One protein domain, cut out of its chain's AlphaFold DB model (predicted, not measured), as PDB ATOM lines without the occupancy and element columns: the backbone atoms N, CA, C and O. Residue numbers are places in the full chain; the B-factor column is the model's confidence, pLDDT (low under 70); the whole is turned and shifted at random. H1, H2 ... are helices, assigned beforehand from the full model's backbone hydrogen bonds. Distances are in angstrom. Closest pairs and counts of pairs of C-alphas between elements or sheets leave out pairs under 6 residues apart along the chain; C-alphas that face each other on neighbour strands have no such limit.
ATOM      1  N   ALA A 128      78.037 139.289 139.272       76.62
ATOM      2  CA  ALA A 128      79.152 140.175 139.592       76.62
ATOM      3  C   ALA A 128      80.516 139.468 139.582       76.62
ATOM      4  O   ALA A 128      81.474 140.019 139.042       76.62
ATOM      5  N   PHE A 129      80.616 138.250 140.125       81.69
ATOM      6  CA  PHE A 129      81.868 137.478 140.136       81.69
ATOM      7  C   PHE A 129      82.413 137.159 138.732       81.69
ATOM      8  O   PHE A 129      83.557 137.527 138.448       81.69
ATOM      9  N   PRO A 130      81.644 136.532 137.819       85.25
ATOM     10  CA  PRO A 130      82.133 136.255 136.469       85.25
ATOM     11  C   PRO A 130      82.417 137.540 135.674       85.25
ATOM     12  O   PRO A 130      83.375 137.586 134.895       85.25
ATOM     13  N   LEU A 131      81.658 138.619 135.904       78.69
ATOM     14  CA  LEU A 131      81.963 139.936 135.334       78.69
ATOM     15  C   LEU A 131      83.297 140.491 135.842       78.69
ATOM     16  O   LEU A 131      84.104 140.949 135.040       78.69
ATOM     17  N   ALA A 132      83.562 140.425 137.147       81.06
ATOM     18  CA  ALA A 132      84.818 140.903 137.719       81.06
ATOM     19  C   ALA A 132      86.020 140.122 137.169       81.06
ATOM     20  O   ALA A 132      87.015 140.728 136.770       81.06
ATOM     21  N   ILE A 133      85.905 138.793 137.077       85.19
ATOM     22  CA  ILE A 133      86.957 137.913 136.552       85.19
ATOM     23  C   ILE A 133      87.226 138.211 135.072       85.19
ATOM     24  O   ILE A 133      88.373 138.429 134.683       85.19
ATOM     25  N   SER A 134      86.180 138.279 134.243       83.00
ATOM     26  CA  SER A 134      86.328 138.585 132.813       83.00
ATOM     27  C   SER A 134      86.879 139.990 132.563       83.00
ATOM     28  O   SER A 134      87.699 140.170 131.662       83.00
ATOM     29  N   LEU A 135      86.509 140.974 133.389       80.44
ATOM     30  CA  LEU A 135      87.037 142.335 133.307       80.44
ATOM     31  C   LEU A 135      88.524 142.392 133.682       80.44
ATOM     32  O   LEU A 135      89.301 143.047 132.987       80.44
ATOM     33  N   PHE A 136      88.935 141.685 134.740       84.06
ATOM     34  CA  PHE A 136      90.339 141.606 135.152       84.06
ATOM     35  C   PHE A 136      91.201 140.930 134.087       84.06
ATOM     36  O   PHE A 136      92.235 141.471 133.687       84.06
ATOM     37  N   ILE A 137      90.751 139.777 133.588       86.69
ATOM     38  CA  ILE A 137      91.450 139.022 132.546       86.69
ATOM     39  C   ILE A 137      91.512 139.859 131.262       86.69
ATOM     40  O   ILE A 137      92.598 140.120 130.746       86.69
ATOM     41  N   GLY A 138      90.377 140.364 130.775       80.94
ATOM     42  CA  GLY A 138      90.318 141.169 129.554       80.94
ATOM     43  C   GLY A 138      91.135 142.462 129.641       80.94
ATOM     44  O   GLY A 138      91.833 142.818 128.691       80.94
ATOM     45  N   GLY A 139      91.112 143.140 130.791       76.44
ATOM     46  CA  GLY A 139      91.886 144.357 131.031       76.44
ATOM     47  C   GLY A 139      93.395 144.110 131.040       76.44
ATOM     48  O   GLY A 139      94.143 144.825 130.368       76.44
ATOM     49  N   TYR A 140      93.847 143.071 131.747       80.38
ATOM     50  CA  TYR A 140      95.266 142.726 131.841       80.38
ATOM     51  C   TYR A 140      95.831 142.242 130.498       80.38
ATOM     52  O   TYR A 140      96.852 142.754 130.027       80.38
ATOM     53  N   PHE A 141      95.144 141.301 129.841       81.81
ATOM     54  CA  PHE A 141      95.571 140.787 128.540       81.81
ATOM     55  C   PHE A 141      95.478 141.853 127.444       81.81
ATOM     56  O   PHE A 141      96.400 141.962 126.637       81.81
ATOM     57  N   GLY A 142      94.445 142.702 127.456       74.75
ATOM     58  CA  GLY A 142      94.288 143.788 126.486       74.75
ATOM     59  C   GLY A 142      95.450 144.784 126.518       74.75
ATOM     60  O   GLY A 142      96.048 145.074 125.482       74.75
ATOM     61  N   GLN A 143      95.840 145.258 127.706       71.62
ATOM     62  CA  GLN A 143      96.976 146.180 127.865       71.62
ATOM     63  C   GLN A 143      98.308 145.533 127.468       71.62
ATOM     64  O   GLN A 143      99.172 146.182 126.870       71.62
ATOM     65  N   LYS A 144      98.482 144.245 127.784       74.75
ATOM     66  CA  LYS A 144      99.705 143.506 127.468       74.75
ATOM     67  C   LYS A 144      99.829 143.235 125.968       74.75
ATOM     68  O   LYS A 144     100.896 143.467 125.412       74.75
ATOM     69  N   MET A 145      98.745 142.840 125.295       75.38
ATOM     70  CA  MET A 145      98.729 142.561 123.852       75.38
ATOM     71  C   MET A 145      99.019 143.795 122.995       75.38
ATOM     72  O   MET A 145      99.717 143.682 121.989       75.38
ATOM     73  N   ILE A 146      98.561 144.985 123.399       67.94
ATOM     74  CA  ILE A 146      98.808 146.234 122.655       67.94
ATOM     75  C   ILE A 146     100.313 146.525 122.498       67.94
ATOM     76  O   ILE A 146     100.711 147.125 121.502       67.94
ATOM     77  N   LYS A 147     101.164 146.062 123.426       67.94
ATOM     78  CA  LYS A 147     102.624 146.250 123.349       67.94
ATOM     79  C   LYS A 147     103.306 145.370 122.295       67.94
ATOM     80  O   LYS A 147     104.384 145.727 121.835       67.94
ATOM     81  N   TYR A 148     102.697 144.245 121.919       72.25
ATOM     82  CA  TYR A 148     103.276 143.277 120.977       72.25
ATOM     83  C   TYR A 148     102.675 143.372 119.566       72.25
ATOM     84  O   TYR A 148     103.216 142.803 118.619       72.25
ATOM     85  N   LEU A 149     101.563 144.092 119.399       69.56
ATOM     86  CA  LEU A 149     100.865 144.218 118.123       69.56
ATOM     87  C   LEU A 149     101.410 145.384 117.291       69.56
ATOM     88  O   LEU A 149     101.496 146.522 117.749       69.56
ATOM     89  N   LYS A 150     101.710 145.117 116.011       71.38
ATOM     90  CA  LYS A 150     102.040 146.175 115.045       71.38
ATOM     91  C   LYS A 150     100.851 147.148 114.922       71.38
ATOM     92  O   LYS A 150      99.714 146.690 114.790       71.38
ATOM     93  N   PRO A 151     101.081 148.475 114.849       67.44
ATOM     94  CA  PRO A 151     100.012 149.482 114.790       67.44
ATOM     95  C   PRO A 151      98.998 149.276 113.652       67.44
ATOM     96  O   PRO A 151      97.853 149.710 113.752       67.44
ATOM     97  N   ALA A 152      99.411 148.624 112.560       69.75
ATOM     98  CA  ALA A 152      98.545 148.304 111.428       69.75
ATOM     99  C   ALA A 152      97.459 147.268 111.774       69.75
ATOM    100  O   ALA A 152      96.327 147.399 111.321       69.75
ATOM    101  N   TRP A 153      97.771 146.274 112.609       74.31
ATOM    102  CA  TRP A 153      96.821 145.223 112.989       74.31
ATOM    103  C   TRP A 153      95.728 145.750 113.918       74.31
ATOM    104  O   TRP A 153      94.548 145.488 113.704       74.31
ATOM    105  N   LEU A 154      96.111 146.574 114.894       65.94
ATOM    106  CA  LEU A 154      95.168 147.266 115.779       65.94
ATOM    107  C   LEU A 154      94.166 148.126 114.991       65.94
ATOM    108  O   LEU A 154      92.983 148.168 115.330       65.94
ATOM    109  N   ARG A 155      94.620 148.772 113.909       65.50
ATOM    110  CA  ARG A 155      93.753 149.551 113.014       65.50
ATOM    111  C   ARG A 155      92.728 148.685 112.296       65.50
ATOM    112  O   ARG A 155      91.547 149.002 112.342       65.50
ATOM    113  N   TRP A 156      93.161 147.598 111.664       70.69
ATOM    114  CA  TRP A 156      92.246 146.719 110.932       70.69
ATOM    115  C   TRP A 156      91.202 146.090 111.849       70.69
ATOM    116  O   TRP A 156      90.019 146.109 111.526       70.69
ATOM    117  N   ILE A 157      91.610 145.622 113.032       71.44
ATOM    118  CA  ILE A 157      90.687 145.014 113.997       71.44
ATOM    119  C   ILE A 157      89.630 146.026 114.454       71.44
ATOM    120  O   ILE A 157      88.441 145.717 114.431       71.44
ATOM    121  N   THR A 158      90.034 147.242 114.832       67.81
ATOM    122  CA  THR A 158      89.094 148.280 115.296       67.81
ATOM    123  C   THR A 158      88.180 148.794 114.184       67.81
ATOM    124  O   THR A 158      86.993 149.025 114.431       67.81
ATOM    125  N   ALA A 159      88.691 148.920 112.956       66.62
ATOM    126  CA  ALA A 159      87.891 149.275 111.789       66.62
ATOM    127  C   ALA A 159      86.840 148.197 111.487       66.62
ATOM    128  O   ALA A 159      85.656 148.516 111.397       66.62
ATOM    129  N   CYS A 160      87.242 146.923 111.429       75.38
ATOM    130  CA  CYS A 160      86.320 145.808 111.215       75.38
ATOM    131  C   CYS A 160      85.241 145.747 112.301       75.38
ATOM    132  O   CYS A 160      84.064 145.615 111.977       75.38
ATOM    133  N   PHE A 161      85.612 145.910 113.576       73.06
ATOM    134  CA  PHE A 161      84.652 145.932 114.684       73.06
ATOM    135  C   PHE A 161      83.639 147.074 114.557       73.06
ATOM    136  O   PHE A 161      82.454 146.880 114.811       73.06
ATOM    137  N   SER A 162      84.097 148.256 114.139       63.72
ATOM    138  CA  SER A 162      83.232 149.426 113.957       63.72
ATOM    139  C   SER A 162      82.239 149.217 112.814       63.72
ATOM    140  O   SER A 162      81.058 149.518 112.965       63.72
ATOM    141  N   VAL A 163      82.696 148.651 111.691       72.75
ATOM    142  CA  VAL A 163      81.836 148.325 110.543       72.75
ATOM    143  C   VAL A 163      80.825 147.244 110.914       72.75
ATOM    144  O   VAL A 163      79.638 147.415 110.661       72.75
ATOM    145  N   LEU A 164      81.262 146.170 111.576       77.81
ATOM    146  CA  LEU A 164      80.379 145.107 112.066       77.81
ATOM    147  C   LEU A 164      79.287 145.656 112.987       77.81
ATOM    148  O   LEU A 164      78.115 145.325 112.823       77.81
ATOM    149  N   LEU A 165      79.659 146.522 113.932       68.75
ATOM    150  CA  LEU A 165      78.707 147.114 114.863       68.75
ATOM    151  C   LEU A 165      77.719 148.048 114.150       68.75
ATOM    152  O   LEU A 165      76.531 148.024 114.464       68.75
ATOM    153  N   ALA A 166      78.189 148.822 113.170       65.81
ATOM    154  CA  ALA A 166      77.340 149.677 112.344       65.81
ATOM    155  C   ALA A 166      76.326 148.859 111.528       65.81
ATOM    156  O   ALA A 166      75.149 149.209 111.495       65.81
ATOM    157  N   VAL A 167      76.760 147.747 110.925       74.62
ATOM    158  CA  VAL A 167      75.881 146.834 110.178       74.62
ATOM    159  C   VAL A 167      74.848 146.196 111.106       74.62
ATOM    160  O   VAL A 167      73.661 146.204 110.793       74.62
ATOM    161  N   TYR A 168      75.270 145.711 112.278       73.25
ATOM    162  CA  TYR A 168      74.369 145.106 113.261       73.25
ATOM    163  C   TYR A 168      73.296 146.088 113.756       73.25
ATOM    164  O   TYR A 168      72.112 145.752 113.802       73.25
ATOM    165  N   LEU A 169      73.694 147.319 114.094       65.94
ATOM    166  CA  LEU A 169      72.762 148.383 114.481       65.94
ATOM    167  C   LEU A 169      71.832 148.775 113.331       65.94
ATOM    168  O   LEU A 169      70.648 148.984 113.568       65.94
ATOM    169  N   GLY A 170      72.349 148.847 112.103       65.94
ATOM    170  CA  GLY A 170      71.555 149.134 110.910       65.94
ATOM    171  C   GLY A 170      70.469 148.087 110.675       65.94
ATOM    172  O   GLY A 170      69.316 148.447 110.460       65.94
ATOM    173  N   TRP A 171      70.809 146.803 110.802       69.50
ATOM    174  CA  TRP A 171      69.835 145.714 110.704       69.50
ATOM    175  C   TRP A 171      68.789 145.754 111.810       69.50
ATOM    176  O   TRP A 171      67.606 145.633 111.523       69.50
ATOM    177  N   ARG A 172      69.193 145.996 113.059       65.56
ATOM    178  CA  ARG A 172      68.257 146.061 114.190       65.56
ATOM    179  C   ARG A 172      67.376 147.319 114.198       65.56
ATOM    180  O   ARG A 172      66.376 147.355 114.901       65.56
ATOM    181  N   ALA A 173      67.771 148.376 113.492       58.69
ATOM    182  CA  ALA A 173      66.991 149.610 113.405       58.69
ATOM    183  C   ALA A 173      65.930 149.576 112.292       58.69
ATOM    184  O   ALA A 173      64.980 150.359 112.352       58.69
ATOM    185  N   TRP A 174      66.113 148.724 111.279       52.41
ATOM    186  CA  TRP A 174      65.242 148.640 110.100       52.41
ATOM    187  C   TRP A 174      64.434 147.342 109.983       52.41
ATOM    188  O   TRP A 174      63.525 147.306 109.154       52.41
ATOM    189  N   GLY A 175      64.747 146.316 110.780       45.81
ATOM    190  CA  GLY A 175      63.932 145.108 110.969       45.81
ATOM    191  C   GLY A 175      63.255 145.108 112.328       45.81
ATOM    192  O   GLY A 175      62.093 144.658 112.387       45.81
TER     193      GLY A 175
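This is residues 128 to 175 of the 175 residues of the protein "Probable membrane transporter protein" of Lactobacillus delbrueckii subsp. delbrueckii DSM 20074 = JCM 1012 (UniProt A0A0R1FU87). Two long helices, H1 and then H2, meet near their ends as an open V, with the short link of residues 147 to 150 at its point. The arms spread away from that point and lie nearly in one plane, and the space between them is empty. The printed part has 48 residues with two named helices, H1 then H2 along the chain, and no named strand; the class is all helix. The whole is extended, with a radius of gyration of the C-alphas of 14.9 A, and flat, with spans of 38 by 35 by 6 A.

Find C-alpha 128 at (79.152, 140.175, 139.592); from there H1, residues 128 to 146, runs 26.6 A to C-alpha 146 at (98.808, 146.234, 122.655). Go on past residues 147 to 150 to Pro 151, where H2, residues 151 to 174, begins; it runs 35.1 A to C-alpha 174 at (65.242, 148.640, 110.100). H2 is the longest helix by residues, with 24.

Look first at Ile 146 and Leu 154, whose C-alphas, 7.8 A apart, are the closest of the two helices. H1 and H2 are close but not clearly touching, with 1 pair of C-alphas within 8 A. Their lines stand at a steep tilt of 43 degrees, and they run opposite ways. Their centres are 21.6 A apart. Residues 128 to 144, which belong to H1, stand free, and so do residues 155 to 175, of which 155 to 174 belong to H2. In H1 and H2 every O i to N i+4 pair is within hydrogen-bond range.

The two C-alphas farthest apart are those of Lys 147 and Gly 175, at 40.6 A. The printed part has no cut, and the link from H1 to H2 is tight. Residue 175 is the chain's last. The mean pLDDT of the printed part is 72.4; the model's confidence is low, under 70, at 19 residues, among them 169 to 175.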